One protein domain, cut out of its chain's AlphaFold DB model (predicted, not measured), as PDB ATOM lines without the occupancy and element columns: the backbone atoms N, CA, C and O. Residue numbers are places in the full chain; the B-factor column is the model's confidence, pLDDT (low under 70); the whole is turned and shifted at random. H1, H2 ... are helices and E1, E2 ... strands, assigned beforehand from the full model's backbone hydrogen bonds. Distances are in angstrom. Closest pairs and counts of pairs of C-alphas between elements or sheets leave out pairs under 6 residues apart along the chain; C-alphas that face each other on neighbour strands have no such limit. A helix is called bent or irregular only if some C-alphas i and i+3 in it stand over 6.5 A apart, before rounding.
ATOM      1  N   VAL A 344      27.072  12.478 -17.375       81.25
ATOM      2  CA  VAL A 344      27.928  11.445 -16.799       81.25
ATOM      3  C   VAL A 344      28.426  10.549 -17.930       81.25
ATOM      4  O   VAL A 344      27.639   9.956 -18.673       81.25
ATOM      5  N   HIS A 345      29.750  10.451 -18.061       82.06
ATOM      6  CA  HIS A 345      30.394   9.562 -19.025       82.06
ATOM      7  C   HIS A 345      30.646   8.195 -18.405       82.06
ATOM      8  O   HIS A 345      31.376   8.062 -17.421       82.06
ATOM      9  N   VAL A 346      30.067   7.170 -19.018       82.06
ATOM     10  CA  VAL A 346      30.244   5.774 -18.635       82.06
ATOM     11  C   VAL A 346      31.195   5.125 -19.633       82.06
ATOM     12  O   VAL A 346      30.862   4.944 -20.807       82.06
ATOM     13  N   SER A 347      32.401   4.802 -19.162       81.44
ATOM     14  CA  SER A 347      33.439   4.140 -19.962       81.44
ATOM     15  C   SER A 347      33.588   2.664 -19.591       81.44
ATOM     16  O   SER A 347      33.046   2.216 -18.584       81.44
ATOM     17  N   GLU A 348      34.366   1.906 -20.368       77.19
ATOM     18  CA  GLU A 348      34.674   0.494 -20.080       77.19
ATOM     19  C   GLU A 348      35.303   0.283 -18.688       77.19
ATOM     20  O   GLU A 348      35.107  -0.769 -18.087       77.19
ATOM     21  N   LEU A 349      35.982   1.289 -18.116       70.19
ATOM     22  CA  LEU A 349      36.489   1.227 -16.737       70.19
ATOM     23  C   LEU A 349      35.370   1.087 -15.698       70.19
ATOM     24  O   LEU A 349      35.595   0.505 -14.638       70.19
ATOM     25  N   ASN A 350      34.155   1.542 -16.006       69.06
ATOM     26  CA  ASN A 350      33.004   1.392 -15.119       69.06
ATOM     27  C   ASN A 350      32.537  -0.074 -15.039       69.06
ATOM     28  O   ASN A 350      31.789  -0.422 -14.127       69.06
ATOM     29  N   ALA A 351      33.022  -0.961 -15.918       63.38
ATOM     30  CA  ALA A 351      32.838  -2.403 -15.753       63.38
ATOM     31  C   ALA A 351      33.519  -2.934 -14.477       63.38
ATOM     32  O   ALA A 351      33.080  -3.940 -13.935       63.38
ATOM     33  N   LEU A 352      34.545  -2.246 -13.952       64.31
ATOM     34  CA  LEU A 352      35.174  -2.597 -12.669       64.31
ATOM     35  C   LEU A 352      34.289  -2.266 -11.462       64.31
ATOM     36  O   LEU A 352      34.467  -2.852 -10.400       64.31
ATOM     37  N   SER A 353      33.353  -1.328 -11.619       70.12
ATOM     38  CA  SER A 353      32.356  -0.980 -10.601       70.12
ATOM     39  C   SER A 353      31.041  -1.744 -10.757       70.12
ATOM     40  O   SER A 353      30.130  -1.541  -9.957       70.12
ATOM     41  N   ALA A 354      30.913  -2.596 -11.780       72.50
ATOM     42  CA  ALA A 354      29.715  -3.401 -11.954       72.50
ATOM     43  C   ALA A 354      29.640  -4.457 -10.834       72.50
ATOM     44  O   ALA A 354      30.636  -5.147 -10.591       72.50
ATOM     45  N   PRO A 355      28.492  -4.597 -10.147       74.19
ATOM     46  CA  PRO A 355      28.310  -5.670  -9.180       74.19
ATOM     47  C   PRO A 355      28.437  -7.031  -9.874       74.19
ATOM     48  O   PRO A 355      28.192  -7.160 -11.079       74.19
ATOM     49  N   LEU A 356      28.815  -8.061  -9.112       77.75
ATOM     50  CA  LEU A 356      28.742  -9.431  -9.611       77.75
ATOM     51  C   LEU A 356      27.292  -9.731  -9.994       77.75
ATOM     52  O   LEU A 356      26.366  -9.297  -9.319       77.75
ATOM     53  N   ILE A 357      27.100 -10.494 -11.071       75.88
ATOM     54  CA  ILE A 357      25.759 -10.829 -11.579       75.88
ATOM     55  C   ILE A 357      24.907 -11.503 -10.489       75.88
ATOM     56  O   ILE A 357      23.702 -11.297 -10.442       75.88
ATOM     57  N   GLU A 358      25.545 -12.259  -9.592       76.75
ATOM     58  CA  GLU A 358      24.908 -12.945  -8.461       76.75
ATOM     59  C   GLU A 358      24.362 -11.987  -7.382       76.75
ATOM     60  O   GLU A 358      23.464 -12.372  -6.638       76.75
ATOM     61  N   ASP A 359      24.861 -10.748  -7.321       73.50
ATOM     62  CA  ASP A 359      24.462  -9.729  -6.339       73.50
ATOM     63  C   ASP A 359      23.403  -8.755  -6.888       73.50
ATOM     64  O   ASP A 359      22.959  -7.842  -6.185       73.50
ATOM     65  N   ILE A 360      23.005  -8.911  -8.154       70.88
ATOM     66  CA  ILE A 360      21.975  -8.075  -8.767       70.88
ATOM     67  C   ILE A 360      20.612  -8.547  -8.234       70.88
ATOM     68  O   ILE A 360      20.265  -9.711  -8.425       70.88
ATOM     69  N   PRO A 361      19.825  -7.685  -7.562       68.75
ATOM     70  CA  PRO A 361      18.555  -8.098  -6.977       68.75
ATOM     71  C   PRO A 361      17.594  -8.635  -8.049       68.75
ATOM     72  O   PRO A 361      17.399  -7.998  -9.081       68.75
ATOM     73  N   ASP A 362      16.933  -9.764  -7.763       70.94
ATOM     74  CA  ASP A 362      15.958 -10.429  -8.655       70.94
ATOM     75  C   ASP A 362      14.742  -9.550  -9.026       70.94
ATOM     76  O   ASP A 362      13.964  -9.885  -9.921       70.94
ATOM     77  N   ASN A 363      14.556  -8.423  -8.333       65.19
ATOM     78  CA  ASN A 363      13.519  -7.446  -8.640       65.19
ATOM     79  C   ASN A 363      13.955  -6.591  -9.837       65.19
ATOM     80  O   ASN A 363      14.623  -5.578  -9.659       65.19
ATOM     81  N   ASP A 364      13.565  -7.048 -11.026       60.34
ATOM     82  CA  ASP A 364      13.644  -6.385 -12.332       60.34
ATOM     83  C   ASP A 364      14.836  -5.413 -12.508       60.34
ATOM     84  O   ASP A 364      14.701  -4.188 -12.395       60.34
ATOM     85  N   PRO A 365      16.046  -5.945 -12.758       60.53
ATOM     86  CA  PRO A 365      17.262  -5.135 -12.824       60.53
ATOM     87  C   PRO A 365      17.261  -4.120 -13.971       60.53
ATOM     88  O   PRO A 365      18.012  -3.143 -13.925       60.53
ATOM     89  N   TYR A 366      16.420  -4.329 -14.988       58.50
ATOM     90  CA  TYR A 366      16.275  -3.409 -16.112       58.50
ATOM     91  C   TYR A 366      15.438  -2.190 -15.723       58.50
ATOM     92  O   TYR A 366      15.878  -1.066 -15.971       58.50
ATOM     93  N   ASP A 367      14.333  -2.393 -15.000       64.19
ATOM     94  CA  ASP A 367      13.531  -1.295 -14.452       64.19
ATOM     95  C   ASP A 367      14.348  -0.436 -13.485       64.19
ATOM     96  O   ASP A 367      14.219   0.783 -13.495       64.19
ATOM     97  N   ALA A 368      15.225  -1.030 -12.669       67.56
ATOM     98  CA  ALA A 368      16.044  -0.271 -11.726       67.56
ATOM     99  C   ALA A 368      17.044   0.667 -12.428       67.56
ATOM    100  O   ALA A 368      17.169   1.827 -12.037       67.56
ATOM    101  N   ILE A 369      17.740   0.195 -13.469       70.88
ATOM    102  CA  ILE A 369      18.724   1.008 -14.200       70.88
ATOM    103  C   ILE A 369      18.025   2.056 -15.062       70.88
ATOM    104  O   ILE A 369      18.424   3.219 -15.040       70.88
ATOM    105  N   GLU A 370      16.978   1.674 -15.796       72.69
ATOM    106  CA  GLU A 370      16.202   2.625 -16.593       72.69
ATOM    107  C   GLU A 370      15.578   3.695 -15.698       72.69
ATOM    108  O   GLU A 370      15.677   4.883 -15.996       72.69
ATOM    109  N   LYS A 371      15.023   3.309 -14.549       76.88
ATOM    110  CA  LYS A 371      14.476   4.258 -13.581       76.88
ATOM    111  C   LYS A 371      15.537   5.221 -13.060       76.88
ATOM    112  O   LYS A 371      15.268   6.413 -13.039       76.88
ATOM    113  N   VAL A 372      16.743   4.752 -12.732       72.25
ATOM    114  CA  VAL A 372      17.856   5.646 -12.360       72.25
ATOM    115  C   VAL A 372      18.195   6.600 -13.509       72.25
ATOM    116  O   VAL A 372      18.313   7.797 -13.279       72.25
ATOM    117  N   VAL A 373      18.265   6.114 -14.754       75.62
ATOM    118  CA  VAL A 373      18.528   6.942 -15.950       75.62
ATOM    119  C   VAL A 373      17.449   8.014 -16.162       75.62
ATOM    120  O   VAL A 373      17.766   9.113 -16.609       75.62
ATOM    121  N   PHE A 374      16.181   7.705 -15.880       74.69
ATOM    122  CA  PHE A 374      15.061   8.634 -16.066       74.69
ATOM    123  C   PHE A 374      14.834   9.575 -14.874       74.69
ATOM    124  O   PHE A 374      14.350  10.692 -15.071       74.69
ATOM    125  N   GLU A 375      15.138   9.140 -13.648       77.38
ATOM    126  CA  GLU A 375      14.980   9.934 -12.421       77.38
ATOM    127  C   GLU A 375      16.163  10.879 -12.193       77.38
ATOM    128  O   GLU A 375      15.967  12.028 -11.774       77.38
ATOM    129  N   ASP A 376      17.379  10.439 -12.525       70.44
ATOM    130  CA  ASP A 376      18.542  11.311 -12.526       70.44
ATOM    131  C   ASP A 376      18.403  12.293 -13.688       70.44
ATOM    132  O   ASP A 376      18.505  11.952 -14.860       70.44
ATOM    133  N   ASN A 377      18.188  13.568 -13.365       68.75
ATOM    134  CA  ASN A 377      18.062  14.668 -14.327       68.75
ATOM    135  C   ASN A 377      19.378  14.986 -15.086       68.75
ATOM    136  O   ASN A 377      19.591  16.131 -15.494       68.75
ATOM    137  N   ASN A 378      20.273  14.012 -15.238       76.50
ATOM    138  CA  ASN A 378      21.577  14.115 -15.875       76.50
ATOM    139  C   ASN A 378      21.581  13.342 -17.200       76.50
ATOM    140  O   ASN A 378      20.950  12.297 -17.335       76.50
ATOM    141  N   GLY A 379      22.339  13.829 -18.181       77.81
ATOM    142  CA  GLY A 379      22.601  13.062 -19.396       77.81
ATOM    143  C   GLY A 379      23.524  11.880 -19.094       77.81
ATOM    144  O   GLY A 379      24.479  12.018 -18.334       77.81
ATOM    145  N   LEU A 380      23.290  10.725 -19.715       81.00
ATOM    146  CA  LEU A 380      24.183   9.567 -19.632       81.00
ATOM    147  C   LEU A 380      24.742   9.254 -21.016       81.00
ATOM    148  O   LEU A 380      23.989   9.067 -21.971       81.00
ATOM    149  N   THR A 381      26.070   9.207 -21.131       83.69
ATOM    150  CA  THR A 381      26.755   8.869 -22.385       83.69
ATOM    151  C   THR A 381      27.605   7.624 -22.196       83.69
ATOM    152  O   THR A 381      28.486   7.590 -21.339       83.69
ATOM    153  N   PHE A 382      27.371   6.614 -23.033       84.75
ATOM    154  CA  PHE A 382      28.159   5.385 -23.070       84.75
ATOM    155  C   PHE A 382      29.163   5.451 -24.218       84.75
ATOM    156  O   PHE A 382      28.794   5.708 -25.367       84.75
ATOM    157  N   GLY A 383      30.437   5.207 -23.924       82.81
ATOM    158  CA  GLY A 383      31.490   5.281 -24.928       82.81
ATOM    159  C   GLY A 383      32.724   4.470 -24.564       82.81
ATOM    160  O   GLY A 383      32.937   4.087 -23.416       82.81
ATOM    161  N   LYS A 384      33.569   4.218 -25.566       84.38
ATOM    162  CA  LYS A 384      34.905   3.670 -25.319       84.38
ATOM    163  C   LYS A 384      35.731   4.665 -24.516       84.38
ATOM    164  O   LYS A 384      35.561   5.875 -24.671       84.38
ATOM    165  N   GLN A 385      36.650   4.148 -23.705       86.12
ATOM    166  CA  GLN A 385      37.604   4.993 -23.001       86.12
ATOM    167  C   GLN A 385      38.416   5.806 -24.016       86.12
ATOM    168  O   GLN A 385      39.005   5.259 -24.950       86.12
ATOM    169  N   LEU A 386      38.410   7.122 -23.834       87.12
ATOM    170  CA  LEU A 386      39.159   8.060 -24.658       87.12
ATOM    171  C   LEU A 386      40.582   8.191 -24.113       87.12
ATOM    172  O   LEU A 386      40.807   8.077 -22.906       87.12
ATOM    173  N   GLY A 387      41.550   8.427 -25.000       86.62
ATOM    174  CA  GLY A 387      42.888   8.836 -24.567       86.62
ATOM    175  C   GLY A 387      42.864  10.216 -23.896       86.62
ATOM    176  O   GLY A 387      41.960  11.003 -24.152       86.62
ATOM    177  N   GLU A 388      43.880  10.541 -23.092       86.88
ATOM    178  CA  GLU A 388      43.974  11.839 -22.389       86.88
ATOM    179  C   GLU A 388      43.893  13.054 -23.333       86.88
ATOM    180  O   GLU A 388      43.321  14.082 -22.984       86.88
ATOM    181  N   ASP A 389      44.419  12.915 -24.555       88.38
ATOM    182  CA  ASP A 389      44.404  13.955 -25.593       88.38
ATOM    183  C   ASP A 389      43.146  13.914 -26.491       88.38
ATOM    184  O   ASP A 389      43.059  14.649 -27.480       88.38
ATOM    185  N   GLU A 390      42.200  13.007 -26.238       90.50
ATOM    186  CA  GLU A 390      41.039  12.787 -27.100       90.50
ATOM    187  C   GLU A 390      39.771  13.432 -26.542       90.50
ATOM    188  O   GLU A 390      39.469  13.379 -25.356       90.50
ATOM    189  N   ILE A 391      38.997  14.026 -27.447       91.81
ATOM    190  CA  ILE A 391      37.738  14.702 -27.131       91.81
ATOM    191  C   ILE A 391      36.571  13.735 -27.408       91.81
ATOM    192  O   ILE A 391      36.651  12.967 -28.384       91.81
ATOM    193  N   PRO A 392      35.482  13.766 -26.606       91.38
ATOM    194  CA  PRO A 392      34.285  12.963 -26.841       91.38
ATOM    195  C   PRO A 392      33.766  13.044 -28.274       91.38
ATOM    196  O   PRO A 392      33.798  14.097 -28.911       91.38
ATOM    197  N   ILE A 393      33.298  11.910 -28.804       90.94
ATOM    198  CA  ILE A 393      32.785  11.824 -30.182       90.94
ATOM    199  C   ILE A 393      31.523  12.674 -30.333       90.94
ATOM    200  O   ILE A 393      31.374  13.381 -31.328       90.94
ATOM    201  N   PHE A 394      30.638  12.604 -29.342       90.12
ATOM    202  CA  PHE A 394      29.403  13.368 -29.304       90.12
ATOM    203  C   PHE A 394      29.587  14.615 -28.429       90.12
ATOM    204  O   PHE A 394      30.250  14.514 -27.392       90.12
ATOM    205  N   PRO A 395      29.048  15.783 -28.823       89.38
ATOM    206  CA  PRO A 395      29.079  16.960 -27.967       89.38
ATOM    207  C   PRO A 395      28.261  16.704 -26.698       89.38
ATOM    208  O   PRO A 395      27.119  16.263 -26.773       89.38
ATOM    209  N   GLU A 396      28.822  17.032 -25.535       85.88
ATOM    210  CA  GLU A 396      28.146  16.865 -24.235       85.88
ATOM    211  C   GLU A 396      26.876  17.716 -24.117       85.88
ATOM    212  O   GLU A 396      25.972  17.401 -23.349       85.88
ATOM    213  N   PHE A 397      26.788  18.790 -24.905       83.62
ATOM    214  CA  PHE A 397      25.689  19.739 -24.852       83.62
ATOM    215  C   PHE A 397      25.172  20.055 -26.252       83.62
ATOM    216  O   PHE A 397      25.924  20.482 -27.133       83.62
ATOM    217  N   LEU A 398      23.858  19.926 -26.432       81.38
ATOM    218  CA  LEU A 398      23.146  20.384 -27.620       81.38
ATOM    219  C   LEU A 398      22.304  21.611 -27.264       81.38
ATOM    220  O   LEU A 398      21.540  21.597 -26.305       81.38
ATOM    221  N   LYS A 399      22.457  22.695 -28.033       70.62
ATOM    222  CA  LYS A 399      21.801  23.988 -27.750       70.62
ATOM    223  C   LYS A 399      20.359  24.094 -28.264       70.62
ATOM    224  O   LYS A 399      19.702  25.091 -27.983       70.62
ATOM    225  N   SER A 400      19.882  23.132 -29.050       69.06
ATOM    226  CA  SER A 400      18.669  23.287 -29.860       69.06
ATOM    227  C   SER A 400      18.018  21.955 -30.213       69.06
ATOM    228  O   SER A 400      18.712  20.940 -30.308       69.06
ATOM    229  N   ASP A 401      16.728  22.006 -30.544       68.00
ATOM    230  CA  ASP A 401      15.988  20.886 -31.127       68.00
ATOM    231  C   ASP A 401      16.627  20.375 -32.434       68.00
ATOM    232  O   ASP A 401      17.330  21.104 -33.147       68.00
ATOM    233  N   HIS A 402      16.360  19.099 -32.734       65.31
ATOM    234  CA  HIS A 402      17.096  18.205 -33.641       65.31
ATOM    235  C   HIS A 402      17.584  18.767 -34.988       65.31
ATOM    236  O   HIS A 402      18.578  18.280 -35.523       65.31
ATOM    237  N   HIS A 403      16.909  19.758 -35.573       72.19
ATOM    238  CA  HIS A 403      17.310  20.293 -36.875       72.19
ATOM    239  C   HIS A 403      18.587  21.147 -36.800       72.19
ATOM    240  O   HIS A 403      19.457  21.022 -37.655       72.19
ATOM    241  N   TYR A 404      18.745  21.951 -35.745       73.81
ATOM    242  CA  TYR A 404      19.913  22.825 -35.566       73.81
ATOM    243  C   TYR A 404      21.071  22.131 -34.828       73.81
ATOM    244  O   TYR A 404      22.198  22.629 -34.823       73.81
ATOM    245  N   SER A 405      20.826  20.960 -34.227       82.69
ATOM    246  CA  SER A 405      21.874  20.182 -33.558       82.69
ATOM    247  C   SER A 405      22.839  19.514 -34.537       82.69
ATOM    248  O   SER A 405      23.990  19.289 -34.173       82.69
ATOM    249  N   VAL A 406      22.412  19.215 -35.771       86.44
ATOM    250  CA  VAL A 406      23.273  18.557 -36.773       86.44
ATOM    251  C   VAL A 406      24.462  19.447 -37.137       86.44
ATOM    252  O   VAL A 406      25.600  18.996 -37.055       86.44
ATOM    253  N   ASP A 407      24.227  20.734 -37.400       88.06
ATOM    254  CA  ASP A 407      25.297  21.702 -37.679       88.06
ATOM    255  C   ASP A 407      26.301  21.815 -36.521       88.06
ATOM    256  O   ASP A 407      27.497  22.042 -36.729       88.06
ATOM    257  N   LEU A 408      25.823  21.686 -35.279       88.94
ATOM    258  CA  LEU A 408      26.679  21.694 -34.096       88.94
ATOM    259  C   LEU A 408      27.515  20.413 -34.010       88.94
ATOM    260  O   LEU A 408      28.702  20.500 -33.705       88.94
ATOM    261  N   ILE A 409      26.923  19.254 -34.306       90.94
ATOM    262  CA  ILE A 409      27.627  17.966 -34.358       90.94
ATOM    263  C   ILE A 409      28.700  17.990 -35.452       90.94
ATOM    264  O   ILE A 409      29.829  17.566 -35.207       90.94
ATOM    265  N   ASP A 410      28.408  18.558 -36.621       91.44
ATOM    266  CA  ASP A 410      29.384  18.695 -37.703       91.44
ATOM    267  C   ASP A 410      30.555  19.592 -37.285       91.44
ATOM    268  O   ASP A 410      31.720  19.206 -37.414       91.44
ATOM    269  N   LYS A 411      30.271  20.756 -36.688       93.56
ATOM    270  CA  LYS A 411      31.311  21.638 -36.130       93.56
ATOM    271  C   LYS A 411      32.120  20.949 -35.030       93.56
ATOM    272  O   LYS A 411      33.341  21.102 -34.989       93.56
ATOM    273  N   TRP A 412      31.461  20.173 -34.168       94.75
ATOM    274  CA  TRP A 412      32.106  19.389 -33.115       94.75
ATOM    275  C   TRP A 412      33.040  18.327 -33.694       94.75
ATOM    276  O   TRP A 412      34.173  18.181 -33.237       94.75
ATOM    277  N   SER A 413      32.614  17.639 -34.755       94.75
ATOM    278  CA  SER A 413      33.434  16.641 -35.438       94.75
ATOM    279  C   SER A 413      34.721  17.259 -35.997       94.75
ATOM    280  O   SER A 413      35.800  16.701 -35.803       94.75
ATOM    281  N   ILE A 414      34.637  18.455 -36.594       95.69
ATOM    282  CA  ILE A 414      35.796  19.196 -37.110       95.69
ATOM    283  C   ILE A 414      36.709  19.635 -35.960       95.69
ATOM    284  O   ILE A 414      37.925  19.466 -36.041       95.69
ATOM    285  N   PHE A 415      36.136  20.158 -34.874       96.06
ATOM    286  CA  PHE A 415      36.884  20.550 -33.678       96.06
ATOM    287  C   PHE A 415      37.670  19.370 -33.083       96.06
ATOM    288  O   PHE A 415      38.868  19.489 -32.813       96.06
ATOM    289  N   ARG A 416      37.036  18.198 -32.983       94.81
ATOM    290  CA  ARG A 416      37.646  16.956 -32.486       94.81
ATOM    291  C   ARG A 416      38.824  16.470 -33.337       94.81
ATOM    292  O   ARG A 416      39.737  15.840 -32.804       94.81
ATOM    293  N   LEU A 417      38.840  16.747 -34.643       94.69
ATOM    294  CA  LEU A 417      39.934  16.312 -35.521       94.69
ATOM    295  C   LEU A 417      41.266  16.991 -35.199       94.69
ATOM    296  O   LEU A 417      42.316  16.412 -35.470       94.69
ATOM    297  N   HIS A 418      41.250  18.190 -34.621       95.25
ATOM    298  CA  HIS A 418      42.464  18.964 -34.384       95.25
ATOM    299  C   HIS A 418      43.491  18.254 -33.471       95.25
ATOM    300  O   HIS A 418      44.617  18.036 -33.930       95.25
ATOM    301  N   PRO A 419      43.161  17.832 -32.231       94.75
ATOM    302  CA  PRO A 419      44.114  17.108 -31.383       94.75
ATOM    303  C   PRO A 419      44.560  15.769 -31.994       94.75
ATOM    304  O   PRO A 419      45.744  15.428 -31.943       94.75
ATOM    305  N   ILE A 420      43.649  15.048 -32.661       92.62
ATOM    306  CA  ILE A 420      43.955  13.783 -33.352       92.62
ATOM    307  C   ILE A 420      44.997  14.012 -34.451       92.62
ATOM    308  O   ILE A 420      45.971  13.265 -34.564       92.62
ATOM    309  N   PHE A 421      44.828  15.072 -35.241       94.62
ATOM    310  CA  PHE A 421      45.754  15.427 -36.309       94.62
ATOM    311  C   PHE A 421      47.122  15.844 -35.762       94.62
ATOM    312  O   PHE A 421      48.143  15.392 -36.272       94.62
ATOM    313  N   GLN A 422      47.167  16.636 -34.686       94.56
ATOM    314  CA  GLN A 422      48.430  17.006 -34.039       94.56
ATOM    315  C   GLN A 422      49.195  15.784 -33.517       94.56
ATOM    316  O   GLN A 422      50.409  15.676 -33.723       94.56
ATOM    317  N   LYS A 423      48.492  14.840 -32.883       93.38
ATOM    318  CA  LYS A 423      49.065  13.568 -32.429       93.38
ATOM    319  C   LYS A 423      49.575  12.739 -33.608       93.38
ATOM    320  O   LYS A 423      50.721  12.292 -33.586       93.38
ATOM    321  N   GLY A 424      48.773  12.603 -34.666       94.25
ATOM    322  CA  GLY A 424      49.155  11.907 -35.898       94.25
ATOM    323  C   GLY A 424      50.398  12.508 -36.562       94.25
ATOM    324  O   GLY A 424      51.323  11.777 -36.909       94.25
ATOM    325  N   LEU A 425      50.478  13.838 -36.656       96.25
ATOM    326  CA  LEU A 425      51.652  14.542 -37.178       96.25
ATOM    327  C   LEU A 425      52.898  14.325 -36.318       96.25
ATOM    328  O   LEU A 425      53.985  14.139 -36.863       96.25
ATOM    329  N   ARG A 426      52.764  14.334 -34.985       95.38
ATOM    330  CA  ARG A 426      53.881  14.065 -34.068       95.38
ATOM    331  C   ARG A 426      54.428  12.652 -34.275       95.38
ATOM    332  O   ARG A 426      55.640  12.499 -34.406       95.38
ATOM    333  N   ILE A 427      53.546  11.655 -34.372       95.12
ATOM    334  CA  ILE A 427      53.915  10.255 -34.633       95.12
ATOM    335  C   ILE A 427      54.592  10.126 -35.998       95.12
ATOM    336  O   ILE A 427      55.669   9.546 -36.091       95.12
ATOM    337  N   LEU A 428      54.017  10.714 -37.049       96.25
ATOM    338  CA  LEU A 428      54.594  10.675 -38.393       96.25
ATOM    339  C   LEU A 428      55.978  11.338 -38.437       96.25
ATOM    340  O   LEU A 428      56.914  10.800 -39.028       96.25
ATOM    341  N   LYS A 429      56.136  12.490 -37.776       95.81
ATOM    342  CA  LYS A 429      57.426  13.177 -37.653       95.81
ATOM    343  C   LYS A 429      58.443  12.315 -36.906       95.81
ATOM    344  O   LYS A 429      59.580  12.209 -37.344       95.81
ATOM    345  N   GLN A 430      58.038  11.662 -35.821       94.25
ATOM    346  CA  GLN A 430      58.912  10.761 -35.075       94.25
ATOM    347  C   GLN A 430      59.308   9.533 -35.909       94.25
ATOM    348  O   GLN A 430      60.481   9.182 -35.950       94.25
ATOM    349  N   MET A 431      58.365   8.916 -36.628       92.19
ATOM    350  CA  MET A 431      58.637   7.783 -37.522       92.19
ATOM    351  C   MET A 431      59.611   8.163 -38.642       92.19
ATOM    352  O   MET A 431      60.585   7.454 -38.880       92.19
ATOM    353  N   THR A 432      59.386   9.303 -39.299       94.25
ATOM    354  CA  THR A 432      60.268   9.800 -40.370       94.25
ATOM    355  C   THR A 432      61.649  10.195 -39.847       94.25
ATOM    356  O   THR A 432      62.646   9.888 -40.494       94.25
ATOM    357  N   GLN A 433      61.737  10.801 -38.659       94.62
ATOM    358  CA  GLN A 433      63.013  11.097 -37.999       94.62
ATOM    359  C   GLN A 433      63.770   9.828 -37.623       94.62
ATOM    360  O   GLN A 433      64.961   9.735 -37.898       94.62
ATOM    361  N   ASN A 434      63.091   8.833 -37.053       90.94
ATOM    362  CA  ASN A 434      63.710   7.542 -36.780       90.94
ATOM    363  C   ASN A 434      64.284   6.941 -38.075       90.94
ATOM    364  O   ASN A 434      65.339   6.313 -38.028       90.94
ATOM    365  N   TYR A 435      63.598   7.137 -39.213       89.31
ATOM    366  CA  TYR A 435      63.960   6.508 -40.488       89.31
ATOM    367  C   TYR A 435      65.169   7.204 -41.087       89.31
ATOM    368  O   TYR A 435      66.144   6.552 -41.446       89.31
ATOM    369  N   ALA A 436      65.151   8.537 -41.078       91.56
ATOM    370  CA  ALA A 436      66.291   9.359 -41.456       91.56
ATOM    371  C   ALA A 436      67.527   9.091 -40.577       91.56
ATOM    372  O   ALA A 436      68.646   9.107 -41.078       91.56
ATOM    373  N   ASN A 437      67.328   8.811 -39.287       92.94
ATOM    374  CA  ASN A 437      68.410   8.528 -38.344       92.94
ATOM    375  C   ASN A 437      68.935   7.084 -38.424       92.94
ATOM    376  O   ASN A 437      69.868   6.751 -37.699       92.94
ATOM    377  N   GLY A 438      68.341   6.213 -39.251       86.00
ATOM    378  CA  GLY A 438      68.740   4.806 -39.340       86.00
ATOM    379  C   GLY A 438      68.433   3.986 -38.081       86.00
ATOM    380  O   GLY A 438      68.972   2.895 -37.920       86.00
TER     381      GLY A 438
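Overview. This is residues 344 to 438 of the 613 residues of an uncharacterized protein of Pseudocohnilembus persalinus (UniProt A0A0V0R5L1). An open ring of chain, holding the short helices H1 and H2 and closed where the short strands E1 and E2 pair, joins through a long folded-back link, residues 383 to 401, to one long, nearly straight helix, H3, whose far part, residues 424 to 436, sticks out. The ring's middle is empty. The printed part has 95 residues, with three named helices and two named strands in the order E1, H1, H2, E2, H3; the strands form a parallel sheet, E1 beside E2, and the class is mostly helix. It is extended, with a radius of gyration of the C-alphas of 20.1 A, and flat, spanning 64 by 40 by 13 A.

Arrangement. E1, residues 344 to 346, and E2, residues 379 to 382, are parallel neighbours at 17 degrees; N 344 and O 379 are within hydrogen-bond range at 2.8 A, as are N 381 and O 344 at 3.0 A. With H1, residues 348 to 353, and H2, residues 365 to 375, between them, they make a strand-helix-strand unit, two parallel strands joined through helices, with a right-handed crossover. H1 and H2 are apart. The closest C-alphas of H2 and E2, those of Val 373 and Leu 380, are 7.2 A apart. H3, residues 402 to 436, was assigned as one helix by its hydrogen bonds but is bent, with C-alphas 416 and 419 6.6 A apart; its arms H3a, residues 402 to 416, and H3b, residues 419 to 436, stand at a shallow tilt of 25 degrees and touch no other helix. Every O i to N i+4 pair is within hydrogen-bond range in H2 and H3b, 8 of 11 in H3a and 0 of 2 in H1, where 3 of 3 O i to N i+3 pairs are.

Along the chain. E1 begins at C-alpha 344 (27.928, 11.445, -16.799). H2 measures 15.2 A, H3a 20.6 A and H3b 25.6 A from first to last C-alpha. H3a begins at C-alpha 402 (17.096, 18.205, -33.641), and H3b ends at C-alpha 436 (66.291, 9.359, -41.456).

Size, cuts and confidence. The two C-alphas farthest apart, those of Asn 363 and Asn 437, are 64.4 A apart. The printed part has no cut. The links H1 to H2 and E2 to H3 are long. Mean pLDDT of the printed part is 82.3; it is under 70 at 14 residues, among them 363 to 368 and 400 to 402.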